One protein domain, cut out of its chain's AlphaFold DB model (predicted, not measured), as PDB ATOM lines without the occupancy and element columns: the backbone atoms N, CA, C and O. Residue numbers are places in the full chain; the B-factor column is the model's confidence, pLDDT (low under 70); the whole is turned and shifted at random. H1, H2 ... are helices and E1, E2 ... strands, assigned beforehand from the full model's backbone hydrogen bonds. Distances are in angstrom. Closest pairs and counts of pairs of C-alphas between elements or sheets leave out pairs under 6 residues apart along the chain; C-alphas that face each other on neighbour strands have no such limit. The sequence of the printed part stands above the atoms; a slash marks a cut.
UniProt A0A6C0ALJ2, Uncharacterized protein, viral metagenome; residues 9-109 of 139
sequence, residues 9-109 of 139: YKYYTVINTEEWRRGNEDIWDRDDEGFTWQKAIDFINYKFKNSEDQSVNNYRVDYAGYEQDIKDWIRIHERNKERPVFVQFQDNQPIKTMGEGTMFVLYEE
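AT A GLANCE: This is residues 9 to 109 of the 139 residues of an uncharacterized protein of viral metagenome (UniProt A0A6C0ALJ2). A strongly twisted sheet of four strands runs between two helices: H3 packs over the edge strand E2, and H4 sits beside the other edge strand, E3. The short helices H1 and H2 lie beyond the sheet, on the side of H3, and the unnamed residues 87 to 100 form a long loop between E3 and E4. The printed part has 101 residues, with four named helices and four named strands in the order E1 H1 H2 H3 E2 H4 E3 E4; the sheet, E2 E4 E1 E3, is mixed, and so is the class, helices and strands. The whole is compact, with a radius of gyration of the C-alphas of 13.8 A and spans of 41 by 30 by 22 A.

HOW THE PARTS SIT: E1, residues 9 to 14, is an inner strand, parallel to the edge strand E3, residues 82 to 86, at 37 degrees; N 12 and O 85 are within hydrogen-bond range, 2.7 A apart. E1 is antiparallel to E4, residues 101 to 108, at 142 degrees, with N 106 and O 11 2.7 A apart. H1, residues 17 to 21, is only just not on the sheet, with 4 pairs of C-alphas within 10 A. H2, residues 25 to 28, is close to but not clearly touching H3, residues 37 to 49; their closest C-alphas, Trp 28 and Lys 39, are 7.5 A apart. H3 is on the sheet at a height of 8.6 A, over E2, residues 59 to 67, and only just over E4, where 3 of its C-alphas fall. It runs slantwise to the strands, at 35 degrees to E2 on the local plane; the closest C-alphas of H3 and E2, Ile 41 and Val 61, are 5.8 A apart. H3 and the sheet make two layers, a helix on one face of a sheet. E2 bends by 68 degrees at residue 62 and is antiparallel to E4, at 156 degrees, with N 103 and O 65 2.8 A apart. H4, residues 70 to 79, is on the sheet at a height of 4.7 A, over none of its strands; the closest C-alphas of H4 and E3, Ile 74 and Pro 84, are 6.7 A apart. E2, H4 and E3 form a split strand-helix-strand unit, two strands of one sheet joined through a helix, with E4 and E1 between them in the sheet, and its crossover is right-handed. In H1, H3 and H4 every O i to N i+4 pair is within hydrogen-bond range; H2 is too short for one.

IN THESE COORDINATES: E1 begins at C-alpha 9, (273.358, 399.956, 328.527), and is 16.4 A long. H3 is 18.4 A, E2 21.0 A, H4 14.4 A and E3 12.6 A long. E4, 22.0 A, ends at C-alpha 108, (279.268, 404.861, 322.796).

THE WHOLE: The two C-alphas farthest apart, Asp 26 and Arg 79, are 41.2 A apart. The printed part has no cut, and the link from E3 to E4 is long, 14 residues. The mean pLDDT of the printed part is 78.7; residues 9, 17, 20 to 34 and 89 are under 70.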
ATOM      1  N   TYR A   9     272.780 400.894 329.478       67.00
ATOM      2  CA  TYR A   9     273.358 399.956 328.527       67.00
ATOM      3  C   TYR A   9     274.868 400.131 328.574       67.00
ATOM      4  O   TYR A   9     275.387 401.205 328.285       67.00
ATOM      5  N   LYS A  10     275.564 399.069 328.961       77.31
ATOM      6  CA  LYS A  10     277.021 399.011 328.897       77.31
ATOM      7  C   LYS A  10     277.374 397.997 327.831       77.31
ATOM      8  O   LYS A  10     276.912 396.856 327.889       77.31
ATOM      9  N   TYR A  11     278.137 398.423 326.839       81.44
ATOM     10  CA  TYR A  11     278.560 397.547 325.761       81.44
ATOM     11  C   TYR A  11     279.839 396.830 326.188       81.44
ATOM     12  O   TYR A  11     280.682 397.393 326.880       81.44
ATOM     13  N   TYR A  12     279.968 395.566 325.822       82.44
ATOM     14  CA  TYR A  12     281.080 394.711 326.196       82.44
ATOM     15  C   TYR A  12     281.576 393.959 324.986       82.44
ATOM     16  O   TYR A  12     280.799 393.539 324.132       82.44
ATOM     17  N   THR A  13     282.871 393.708 324.942       81.69
ATOM     18  CA  THR A  13     283.435 392.776 323.977       81.69
ATOM     19  C   THR A  13     284.452 391.879 324.652       81.69
ATOM     20  O   THR A  13     285.101 392.267 325.629       81.69
ATOM     21  N   VAL A  14     284.543 390.649 324.154       78.12
ATOM     22  CA  VAL A  14     285.553 389.693 324.587       78.12
ATOM     23  C   VAL A  14     286.599 389.636 323.496       78.12
ATOM     24  O   VAL A  14     286.322 389.162 322.397       78.12
ATOM     25  N   ILE A  15     287.793 390.137 323.803       72.94
ATOM     26  CA  ILE A  15     288.898 390.178 322.844       72.94
ATOM     27  C   ILE A  15     289.958 389.194 323.302       72.94
ATOM     28  O   ILE A  15     290.442 389.237 324.435       72.94
ATOM     29  N   ASN A  16     290.341 388.309 322.394       75.19
ATOM     30  CA  ASN A  16     291.465 387.418 322.561       75.19
ATOM     31  C   ASN A  16     292.769 388.217 322.457       75.19
ATOM     32  O   ASN A  16     293.342 388.409 321.384       75.19
ATOM     33  N   THR A  17     293.238 388.694 323.609       68.38
ATOM     34  CA  THR A  17     294.471 389.477 323.700       68.38
ATOM     35  C   THR A  17     295.696 388.702 323.215       68.38
ATOM     36  O   THR A  17     296.617 389.322 322.698       68.38
ATOM     37  N   GLU A  18     295.716 387.368 323.299       70.69
ATOM     38  CA  GLU A  18     296.835 386.559 322.800       70.69
ATOM     39  C   GLU A  18     296.962 386.620 321.275       70.69
ATOM     40  O   GLU A  18     298.070 386.720 320.748       70.69
ATOM     41  N   GLU A  19     295.839 386.599 320.553       70.75
ATOM     42  CA  GLU A  19     295.848 386.750 319.096       70.75
ATOM     43  C   GLU A  19     296.302 388.142 318.674       70.75
ATOM     44  O   GLU A  19     297.051 388.279 317.713       70.75
ATOM     45  N   TRP A  20     295.897 389.171 319.414       68.19
ATOM     46  CA  TRP A  20     296.294 390.550 319.139       68.19
ATOM     47  C   TRP A  20     297.737 390.859 319.552       68.19
ATOM     48  O   TRP A  20     298.371 391.742 318.971       68.19
ATOM     49  N   ARG A  21     298.296 390.112 320.511       66.62
ATOM     50  CA  ARG A  21     299.728 390.163 320.834       66.62
ATOM     51  C   ARG A  21     300.595 389.659 319.690       66.62
ATOM     52  O   ARG A  21     301.649 390.238 319.433       66.62
ATOM     53  N   ARG A  22     300.155 388.623 318.972       66.56
ATOM     54  CA  ARG A  22     300.917 388.058 317.851       66.56
ATOM     55  C   ARG A  22     301.093 389.101 316.744       66.56
ATOM     56  O   ARG A  22     300.131 389.509 316.104       66.56
ATOM     57  N   GLY A  23     302.341 389.509 316.514       65.00
ATOM     58  CA  GLY A  23     302.707 390.485 315.482       65.00
ATOM     59  C   GLY A  23     302.601 391.958 315.894       65.00
ATOM     60  O   GLY A  23     302.871 392.811 315.060       65.00
ATOM     61  N   ASN A  24     302.245 392.251 317.150       66.25
ATOM     62  CA  ASN A  24     302.300 393.601 317.735       66.25
ATOM     63  C   ASN A  24     303.206 393.627 318.982       66.25
ATOM     64  O   ASN A  24     303.007 394.437 319.884       66.25
ATOM     65  N   GLU A  25     304.154 392.687 319.080       67.00
ATOM     66  CA  GLU A  25     305.069 392.512 320.224       67.00
ATOM     67  C   GLU A  25     305.832 393.805 320.540       67.00
ATOM     68  O   GLU A  25     306.051 394.131 321.698       67.00
ATOM     69  N   ASP A  26     306.117 394.618 319.525       63.84
ATOM     70  CA  ASP A  26     306.730 395.938 319.644       63.84
ATOM     71  C   ASP A  26     305.887 396.960 320.421       63.84
ATOM     72  O   ASP A  26     306.442 397.921 320.942       63.84
ATOM     73  N   ILE A  27     304.569 396.775 320.517       64.94
ATOM     74  CA  ILE A  27     303.660 397.619 321.310       64.94
ATOM     75  C   ILE A  27     303.567 397.096 322.751       64.94
ATOM     76  O   ILE A  27     303.440 397.879 323.694       64.94
ATOM     77  N   TRP A  28     303.664 395.777 322.935       63.62
ATOM     78  CA  TRP A  28     303.534 395.125 324.241       63.62
ATOM     79  C   TRP A  28     304.847 395.111 325.038       63.62
ATOM     80  O   TRP A  28     304.811 395.338 326.247       63.62
ATOM     81  N   ASP A  29     305.986 394.936 324.365       62.16
ATOM     82  CA  ASP A  29     307.326 394.789 324.956       62.16
ATOM     83  C   ASP A  29     308.157 396.086 324.918       62.16
ATOM     84  O   ASP A  29     309.326 396.095 325.298       62.16
ATOM     85  N   ARG A  30     307.579 397.202 324.444       59.69
ATOM     86  CA  ARG A  30     308.306 398.476 324.272       59.69
ATOM     87  C   ARG A  30     308.760 399.136 325.570       59.69
ATOM     88  O   ARG A  30     309.699 399.925 325.536       59.69
ATOM     89  N   ASP A  31     308.107 398.810 326.678       56.53
ATOM     90  CA  ASP A  31     308.520 399.235 328.011       56.53
ATOM     91  C   ASP A  31     308.702 397.981 328.862       56.53
ATOM     92  O   ASP A  31     307.869 397.073 328.782       56.53
ATOM     93  N   ASP A  32     309.732 397.964 329.713       57.91
ATOM     94  CA  ASP A  32     310.105 396.879 330.646       57.91
ATOM     95  C   ASP A  32     308.973 396.418 331.606       57.91
ATOM     96  O   ASP A  32     309.173 395.553 332.458       57.91
ATOM     97  N   GLU A  33     307.773 396.985 331.484       63.19
ATOM     98  CA  GLU A  33     306.565 396.676 332.250       63.19
ATOM     99  C   GLU A  33     305.703 395.556 331.630       63.19
ATOM    100  O   GLU A  33     304.840 395.000 332.313       63.19
ATOM    101  N   GLY A  34     305.923 395.190 330.360       67.94
ATOM    102  CA  GLY A  34     305.167 394.130 329.679       67.94
ATOM    103  C   GLY A  34     303.664 394.430 329.536       67.94
ATOM    104  O   GLY A  34     303.250 395.568 329.304       67.94
ATOM    105  N   PHE A  35     302.821 393.394 329.644       74.00
ATOM    106  CA  PHE A  35     301.370 393.537 329.487       74.00
ATOM    107  C   PHE A  35     300.721 394.287 330.653       74.00
ATOM    108  O   PHE A  35     300.749 393.828 331.796       74.00
ATOM    109  N   THR A  36     300.000 395.361 330.331       82.75
ATOM    110  CA  THR A  36     299.114 396.058 331.266       82.75
ATOM    111  C   THR A  36     297.735 396.268 330.645       82.75
ATOM    112  O   THR A  36     297.589 396.406 329.427       82.75
ATOM    113  N   TRP A  37     296.699 396.315 331.490       83.06
ATOM    114  CA  TRP A  37     295.336 396.602 331.037       83.06
ATOM    115  C   TRP A  37     295.222 397.977 330.383       83.06
ATOM    116  O   TRP A  37     294.525 398.106 329.385       83.06
ATOM    117  N   GLN A  38     295.965 398.970 330.879       84.00
ATOM    118  CA  GLN A  38     295.990 400.306 330.289       84.00
ATOM    119  C   GLN A  38     296.518 400.281 328.849       84.00
ATOM    120  O   GLN A  38     295.863 400.805 327.955       84.00
ATOM    121  N   LYS A  39     297.634 399.584 328.595       81.19
ATOM    122  CA  LYS A  39     298.161 399.409 327.232       81.19
ATOM    123  C   LYS A  39     297.165 398.696 326.320       81.19
ATOM    124  O   LYS A  39     297.036 399.060 325.155       81.19
ATOM    125  N   ALA A  40     296.441 397.704 326.842       80.19
ATOM    126  CA  ALA A  40     295.399 397.024 326.079       80.19
ATOM    127  C   ALA A  40     294.254 397.976 325.701       80.19
ATOM    128  O   ALA A  40     293.848 397.995 324.541       80.19
ATOM    129  N   ILE A  41     293.782 398.792 326.649       85.94
ATOM    130  CA  ILE A  41     292.760 399.822 326.416       85.94
ATOM    131  C   ILE A  41     293.231 400.808 325.340       85.94
ATOM    132  O   ILE A  41     292.523 401.022 324.356       85.94
ATOM    133  N   ASP A  42     294.437 401.360 325.482       84.75
ATOM    134  CA  ASP A  42     294.987 402.347 324.548       84.75
ATOM    135  C   ASP A  42     295.168 401.759 323.142       84.75
ATOM    136  O   ASP A  42     294.829 402.397 322.143       84.75
ATOM    137  N   PHE A  43     295.636 400.510 323.052       81.06
ATOM    138  CA  PHE A  43     295.795 399.801 321.785       81.06
ATOM    139  C   PHE A  43     294.458 399.562 321.080       81.06
ATOM    140  O   PHE A  43     294.341 399.813 319.880       81.06
ATOM    141  N   ILE A  44     293.436 399.104 321.807       81.31
ATOM    142  CA  ILE A  44     292.110 398.864 321.227       81.31
ATOM    143  C   ILE A  44     291.472 400.182 320.799       81.31
ATOM    144  O   ILE A  44     290.974 400.267 319.682       81.31
ATOM    145  N   ASN A  45     291.574 401.232 321.615       84.44
ATOM    146  CA  ASN A  45     291.106 402.566 321.242       84.44
ATOM    147  C   ASN A  45     291.813 403.097 319.987       84.44
ATOM    148  O   ASN A  45     291.170 403.675 319.111       84.44
ATOM    149  N   TYR A  46     293.122 402.872 319.854       83.38
ATOM    150  CA  TYR A  46     293.851 403.198 318.630       83.38
ATOM    151  C   TYR A  46     293.323 402.405 317.426       83.38
ATOM    152  O   TYR A  46     293.123 402.981 316.358       83.38
ATOM    153  N   LYS A  47     293.054 401.103 317.583       80.38
ATOM    154  CA  LYS A  47     292.485 400.269 316.513       80.38
ATOM    155  C   LYS A  47     291.073 400.691 316.129       80.38
ATOM    156  O   LYS A  47     290.790 400.713 314.940       80.38
ATOM    157  N   PHE A  48     290.230 401.051 317.094       80.00
ATOM    158  CA  PHE A  48     288.878 401.541 316.837       80.00
ATOM    159  C   PHE A  48     288.944 402.811 315.991       80.00
ATOM    160  O   PHE A  48     288.377 402.846 314.912       80.00
ATOM    161  N   LYS A  49     289.769 403.790 316.383       82.19
ATOM    162  CA  LYS A  49     289.938 405.053 315.640       82.19
ATOM    163  C   LYS A  49     290.516 404.907 314.229       82.19
ATOM    164  O   LYS A  49     290.292 405.778 313.397       82.19
ATOM    165  N   ASN A  50     291.300 403.859 313.975       81.00
ATOM    166  CA  ASN A  50     291.941 403.612 312.677       81.00
ATOM    167  C   ASN A  50     291.289 402.446 311.911       81.00
ATOM    168  O   ASN A  50     291.884 401.934 310.962       81.00
ATOM    169  N   SER A  51     290.112 401.989 312.342       78.19
ATOM    170  CA  SER A  51     289.379 400.916 311.678       78.19
ATOM    171  C   SER A  51     288.807 401.403 310.344       78.19
ATOM    172  O   SER A  51     288.335 402.535 310.235       78.19
ATOM    173  N   GLU A  52     288.821 400.543 309.323       79.00
ATOM    174  CA  GLU A  52     288.081 400.800 308.078       79.00
ATOM    175  C   GLU A  52     286.564 400.688 308.294       79.00
ATOM    176  O   GLU A  52     285.781 401.346 307.607       79.00
ATOM    177  N   ASP A  53     286.150 399.873 309.266       75.44
ATOM    178  CA  ASP A  53     284.761 399.785 309.691       75.44
ATOM    179  C   ASP A  53     284.415 401.001 310.555       75.44
ATOM    180  O   ASP A  53     284.823 401.096 311.709       75.44
ATOM    181  N   GLN A  54     283.658 401.942 309.993       76.38
ATOM    182  CA  GLN A  54     283.263 403.165 310.694       76.38
ATOM    183  C   GLN A  54     282.244 402.920 311.812       76.38
ATOM    184  O   GLN A  54     282.080 403.786 312.669       76.38
ATOM    185  N   SER A  55     281.573 401.759 311.840       73.06
ATOM    186  CA  SER A  55     280.576 401.450 312.874       73.06
ATOM    187  C   SER A  55     281.181 401.361 314.276       73.06
ATOM    188  O   SER A  55     280.470 401.530 315.263       73.06
ATOM    189  N   VAL A  56     282.496 401.147 314.366       72.62
ATOM    190  CA  VAL A  56     283.209 401.025 315.639       72.62
ATOM    191  C   VAL A  56     283.893 402.309 316.101       72.62
ATOM    192  O   VAL A  56     284.364 402.368 317.235       72.62
ATOM    193  N   ASN A  57     283.917 403.349 315.263       77.94
ATOM    194  CA  ASN A  57     284.577 404.621 315.576       77.94
ATOM    195  C   ASN A  57     283.859 405.396 316.687       77.94
ATOM    196  O   ASN A  57     284.485 406.204 317.363       77.94
ATOM    197  N   ASN A  58     282.569 405.122 316.885       80.50
ATOM    198  CA  ASN A  58     281.764 405.706 317.954       80.50
ATOM    199  C   ASN A  58     281.955 404.983 319.287       80.50
ATOM    200  O   ASN A  58     281.359 405.383 320.277       80.50
ATOM    201  N   TYR A  59     282.737 403.902 319.339       80.38
ATOM    202  CA  TYR A  59     283.009 403.215 320.592       80.38
ATOM    203  C   TYR A  59     284.366 403.611 321.154       80.38
ATOM    204  O   TYR A  59     285.353 403.779 320.441       80.38
ATOM    205  N   ARG A  60     284.427 403.656 322.480       84.31
ATOM    206  CA  ARG A  60     285.659 403.792 323.242       84.31
ATOM    207  C   ARG A  60     285.697 402.771 324.363       84.31
ATOM    208  O   ARG A  60     284.726 402.586 325.090       84.31
ATOM    209  N   VAL A  61     286.851 402.145 324.539       83.69
ATOM    210  CA  VAL A  61     287.165 401.323 325.702       83.69
ATOM    211  C   VAL A  61     287.582 402.229 326.858       83.69
ATOM    212  O   VAL A  61     288.505 403.033 326.722       83.69
ATOM    213  N   ASP A  62     286.943 402.060 328.008       82.00
ATOM    214  CA  ASP A  62     287.271 402.799 329.239       82.00
ATOM    215  C   ASP A  62     287.737 401.869 330.369       82.00
ATOM    216  O   ASP A  62     288.479 402.267 331.261       82.00
ATOM    217  N   TYR A  63     287.355 400.591 330.305       84.50
ATOM    218  CA  TYR A  63     287.771 399.587 331.275       84.50
ATOM    219  C   TYR A  63     288.070 398.250 330.599       84.50
ATOM    220  O   TYR A  63     287.386 397.842 329.660       84.50
ATOM    221  N   ALA A  64     289.073 397.548 331.122       86.06
ATOM    222  CA  ALA A  64     289.461 396.213 330.698       86.06
ATOM    223  C   ALA A  64     289.798 395.344 331.911       86.06
ATOM    224  O   ALA A  64     290.386 395.822 332.884       86.06
ATOM    225  N   GLY A  65     289.462 394.060 331.835       85.06
ATOM    226  CA  GLY A  65     289.762 393.103 332.891       85.06
ATOM    227  C   GLY A  65     289.618 391.654 332.442       85.06
ATOM    228  O   GLY A  65     289.070 391.360 331.383       85.06
ATOM    229  N   TYR A  66     290.121 390.736 333.260       86.56
ATOM    230  CA  TYR A  66     289.900 389.304 333.079       86.56
ATOM    231  C   TYR A  66     288.736 388.844 333.948       86.56
ATOM    232  O   TYR A  66     288.729 389.124 335.146       86.56
ATOM    233  N   GLU A  67     287.805 388.102 333.358       88.75
ATOM    234  CA  GLU A  67     286.677 387.499 334.060       88.75
ATOM    235  C   GLU A  67     286.781 385.970 334.015       88.75
ATOM    236  O   GLU A  67     287.050 385.383 332.964       88.75
ATOM    237  N   GLN A  68     286.577 385.329 335.167       89.19
ATOM    238  CA  GLN A  68     286.651 383.873 335.323       89.19
ATOM    239  C   GLN A  68     285.320 383.200 334.980       89.19
ATOM    240  O   GLN A  68     285.310 382.092 334.444       89.19
ATOM    241  N   ASP A  69     284.199 383.862 335.274       91.38
ATOM    242  CA  ASP A  69     282.870 383.385 334.899       91.38
ATOM    243  C   ASP A  69     282.015 384.539 334.371       91.38
ATOM    244  O   ASP A  69     281.281 385.212 335.099       91.38
ATOM    245  N   ILE A  70     282.066 384.718 333.049       88.75
ATOM    246  CA  ILE A  70     281.305 385.750 332.339       88.75
ATOM    247  C   ILE A  70     279.802 385.611 332.621       88.75
ATOM    248  O   ILE A  70     279.082 386.606 332.691       88.75
ATOM    249  N   LYS A  71     279.298 384.389 332.828       90.38
ATOM    250  CA  LYS A  71     277.869 384.164 333.060       90.38
ATOM    251  C   LYS A  71     277.439 384.657 334.435       90.38
ATOM    252  O   LYS A  71     276.343 385.207 334.561       90.38
ATOM    253  N   ASP A  72     278.251 384.425 335.462       91.31
ATOM    254  CA  ASP A  72     277.964 384.943 336.802       91.31
ATOM    255  C   ASP A  72     278.098 386.468 336.840       91.31
ATOM    256  O   ASP A  72     277.204 387.160 337.334       91.31
ATOM    257  N   TRP A  73     279.128 386.999 336.176       89.25
ATOM    258  CA  TRP A  73     279.323 388.432 336.001       89.25
ATOM    259  C   TRP A  73     278.105 389.111 335.342       89.25
ATOM    260  O   TRP A  73     277.595 390.101 335.881       89.25
ATOM    261  N   ILE A  74     277.554 388.543 334.254       87.88
ATOM    262  CA  ILE A  74     276.343 389.063 333.581       87.88
ATOM    263  C   ILE A  74     275.174 389.126 334.566       87.88
ATOM    264  O   ILE A  74     274.491 390.145 334.668       87.88
ATOM    265  N   ARG A  75     274.959 388.051 335.333       88.06
ATOM    266  CA  ARG A  75     273.854 387.964 336.300       88.06
ATOM    267  C   ARG A  75     273.956 389.017 337.397       88.06
ATOM    268  O   ARG A  75     272.925 389.506 337.861       88.06
ATOM    269  N   ILE A  76     275.167 389.340 337.849       88.69
ATOM    270  CA  ILE A  76     275.395 390.382 338.857       88.69
ATOM    271  C   ILE A  76     275.029 391.758 338.287       88.69
ATOM    272  O   ILE A  76     274.311 392.512 338.944       88.69
ATOM    273  N   HIS A  77     275.437 392.059 337.054       85.69
ATOM    274  CA  HIS A  77     275.151 393.345 336.407       85.69
ATOM    275  C   HIS A  77     273.653 393.517 336.113       85.69
ATOM    276  O   HIS A  77     273.070 394.547 336.454       85.69
ATOM    277  N   GLU A  78     272.976 392.468 335.632       84.94
ATOM    278  CA  GLU A  78     271.517 392.484 335.446       84.94
ATOM    279  C   GLU A  78     270.762 392.772 336.755       84.94
ATOM    280  O   GLU A  78     269.782 393.524 336.766       84.94
ATOM    281  N   ARG A  79     271.227 392.217 337.886       84.19
ATOM    282  CA  ARG A  79     270.660 392.497 339.220       84.19
ATOM    283  C   ARG A  79     270.855 393.949 339.643       84.19
ATOM    284  O   ARG A  79     269.973 394.505 340.298       84.19
ATOM    285  N   ASN A  80     271.962 394.562 339.237       83.94
ATOM    286  CA  ASN A  80     272.262 395.972 339.478       83.94
ATOM    287  C   ASN A  80     271.547 396.920 338.501       83.94
ATOM    288  O   ASN A  80     271.758 398.126 338.573       83.94
ATOM    289  N   LYS A  81     270.646 396.399 337.651       81.56
ATOM    290  CA  LYS A  81     269.924 397.145 336.606       81.56
ATOM    291  C   LYS A  81     270.837 397.698 335.508       81.56
ATOM    292  O   LYS A  81     270.464 398.641 334.815       81.56
ATOM    293  N   GLU A  82     271.980 397.066 335.296       79.88
ATOM    294  CA  GLU A  82     272.843 397.304 334.145       79.88
ATOM    295  C   GLU A  82     272.514 396.248 333.086       79.88
ATOM    296  O   GLU A  82     272.327 395.072 333.409       79.88
ATOM    297  N   ARG A  83     272.385 396.648 331.817       79.31
ATOM    298  CA  ARG A  83     272.165 395.704 330.711       79.31
ATOM    299  C   ARG A  83     273.458 395.540 329.925       79.31
ATOM    300  O   ARG A  83     273.741 396.393 329.083       79.31
ATOM    301  N   PRO A  84     274.239 394.478 330.185       81.94
ATOM    302  CA  PRO A  84     275.433 394.219 329.406       81.94
ATOM    303  C   PRO A  84     275.051 393.790 327.989       81.94
ATOM    304  O   PRO A  84     274.298 392.836 327.793       81.94
ATOM    305  N   VAL A  85     275.575 394.497 326.994       82.25
ATOM    306  CA  VAL A  85     275.384 394.198 325.572       82.25
ATOM    307  C   VAL A  85     276.700 393.694 325.010       82.25
ATOM    308  O   VAL A  85     277.659 394.449 324.953       82.25
ATOM    309  N   PHE A  86     276.765 392.437 324.579       82.06
ATOM    310  CA  PHE A  86     277.986 391.909 323.972       82.06
ATOM    311  C   PHE A  86     278.009 392.199 322.475       82.06
ATOM    312  O   PHE A  86     277.106 391.779 321.752       82.06
ATOM    313  N   VAL A  87     279.052 392.886 322.023       78.06
ATOM    314  CA  VAL A  87     279.267 393.234 320.620       78.06
ATOM    315  C   VAL A  87     280.381 392.380 320.030       78.06
ATOM    316  O   VAL A  87     281.413 392.133 320.662       78.06
ATOM    317  N   GLN A  88     280.166 391.917 318.802       80.56
ATOM    318  CA  GLN A  88     281.209 391.277 318.016       80.56
ATOM    319  C   GLN A  88     282.021 392.365 317.320       80.56
ATOM    320  O   GLN A  88     281.466 393.138 316.551       80.56
ATOM    321  N   PHE A  89     283.324 392.417 317.593       69.94
ATOM    322  CA  PHE A  89     284.203 393.416 316.984       69.94
ATOM    323  C   PHE A  89     284.836 392.928 315.670       69.94
ATOM    324  O   PHE A  89     285.049 393.712 314.755       69.94
ATOM    325  N   GLN A  90     285.143 391.632 315.567       70.50
ATOM    326  CA  GLN A  90     285.738 391.007 314.381       70.50
ATOM    327  C   GLN A  90     285.221 389.573 314.226       70.50
ATOM    328  O   GLN A  90     284.831 388.932 315.207       70.50
ATOM    329  N   ASP A  91     285.265 389.036 313.007       73.56
ATOM    330  CA  ASP A  91     284.801 387.671 312.711       73.56
ATOM    331  C   ASP A  91     285.542 386.595 313.521       73.56
ATOM    332  O   ASP A  91     284.959 385.581 313.901       73.56
ATOM    333  N   ASN A  92     286.821 386.823 313.830       76.50
ATOM    334  CA  ASN A  92     287.642 385.926 314.645       76.50
ATOM    335  C   ASN A  92     287.488 386.142 316.161       76.50
ATOM    336  O   ASN A  92     288.067 385.381 316.932       76.50
ATOM    337  N   GLN A  93     286.724 387.147 316.598       75.44
ATOM    338  CA  GLN A  93     286.471 387.437 318.011       75.44
ATOM    339  C   GLN A  93     285.027 387.060 318.363       75.44
ATOM    340  O   GLN A  93     284.121 387.888 318.240       75.44
ATOM    341  N   PRO A  94     284.768 385.801 318.761       75.50
ATOM    342  CA  PRO A  94     283.413 385.348 319.022       75.50
ATOM    343  C   PRO A  94     282.829 386.030 320.259       75.50
ATOM    344  O   PRO A  94     283.497 386.180 321.285       75.50
ATOM    345  N   ILE A  95     281.533 386.340 320.197       82.19
ATOM    346  CA  ILE A  95     280.776 386.756 321.379       82.19
ATOM    347  C   ILE A  95     280.774 385.601 322.384       82.19
ATOM    348  O   ILE A  95     280.164 384.552 322.165       82.19
ATOM    349  N   LYS A  96     281.452 385.810 323.511       82.00
ATOM    350  CA  LYS A  96     281.473 384.884 324.641       82.00
ATOM    351  C   LYS A  96     280.560 385.395 325.748       82.00
ATOM    352  O   LYS A  96     280.763 386.481 326.271       82.00
ATOM    353  N   THR A  97     279.588 384.571 326.132       84.75
ATOM    354  CA  THR A  97     278.655 384.841 327.245       84.75
ATOM    355  C   THR A  97     278.799 383.847 328.403       84.75
ATOM    356  O   THR A  97     278.038 383.902 329.369       84.75
ATOM    357  N   MET A  98     279.746 382.905 328.311       87.38
ATOM    358  CA  MET A  98     280.032 381.887 329.329       87.38
ATOM    359  C   MET A  98     281.526 381.551 329.359       87.38
ATOM    360  O   MET A  98     282.220 381.710 328.353       87.38
ATOM    361  N   GLY A  99     281.977 381.003 330.490       87.06
ATOM    362  CA  GLY A  99     283.375 380.644 330.714       87.06
ATOM    363  C   GLY A  99     284.231 381.863 331.032       87.06
ATOM    364  O   GLY A  99     283.711 382.904 331.431       87.06
ATOM    365  N   GLU A 100     285.535 381.716 330.835       87.75
ATOM    366  CA  GLU A 100     286.518 382.752 331.125       87.75
ATOM    367  C   GLU A 100     286.937 383.539 329.873       87.75
ATOM    368  O   GLU A 100     286.877 383.053 328.726       87.75
ATOM    369  N   GLY A 101     287.378 384.776 330.095       83.69
ATOM    370  CA  GLY A 101     287.890 385.622 329.031       83.69
ATOM    371  C   GLY A 101     288.261 387.029 329.470       83.69
ATOM    372  O   GLY A 101     287.883 387.517 330.532       83.69
ATOM    373  N   THR A 102     289.009 387.703 328.604       85.56
ATOM    374  CA  THR A 102     289.268 389.129 328.741       85.56
ATOM    375  C   THR A 102     288.064 389.931 328.266       85.56
ATOM    376  O   THR A 102     287.672 389.818 327.109       85.56
ATOM    377  N   MET A 103     287.523 390.767 329.142       86.62
ATOM    378  CA  MET A 103     286.398 391.645 328.868       86.62
ATOM    379  C   MET A 103     286.839 393.102 328.763       86.62
ATOM    380  O   MET A 103     287.663 393.577 329.545       86.62
ATOM    381  N   PHE A 104     286.219 393.819 327.834       84.88
ATOM    382  CA  PHE A 104     286.382 395.255 327.642       84.88
ATOM    383  C   PHE A 104     285.019 395.926 327.742       84.88
ATOM    384  O   PHE A 104     284.081 395.476 327.086       84.88
ATOM    385  N   VAL A 105     284.913 396.973 328.560       85.88
ATOM    386  CA  VAL A 105     283.726 397.834 328.645       85.88
ATOM    387  C   VAL A 105     283.874 398.938 327.611       85.88
ATOM    388  O   VAL A 105     284.870 399.667 327.608       85.88
ATOM    389  N   LEU A 106     282.859 399.060 326.772       84.25
ATOM    390  CA  LEU A 106     282.736 400.041 325.717       84.25
ATOM    391  C   LEU A 106     281.683 401.082 326.092       84.25
ATOM    392  O   LEU A 106     280.601 400.750 326.584       84.25
ATOM    393  N   TYR A 107     282.003 402.330 325.789       81.88
ATOM    394  CA  TYR A 107     281.080 403.448 325.794       81.88
ATOM    395  C   TYR A 107     280.863 403.899 324.362       81.88
ATOM    396  O   TYR A 107     281.816 403.986 323.591       81.88
ATOM    397  N   GLU A 108     279.609 404.152 324.019       78.38
ATOM    398  CA  GLU A 108     279.268 404.861 322.796       78.38
ATOM    399  C   GLU A 108     279.545 406.345 323.059       78.38
ATOM    400  O   GLU A 108     278.891 406.972 323.894       78.38
ATOM    401  N   GLU A 109     280.596 406.876 322.445       70.12
ATOM    402  CA  GLU A 109     280.829 408.308 322.380       70.12
ATOM    403  C   GLU A 109     279.784 408.865 321.404       70.12
ATOM    404  O   GLU A 109     279.905 408.721 320.186       70.12
TER     405      GLU A 109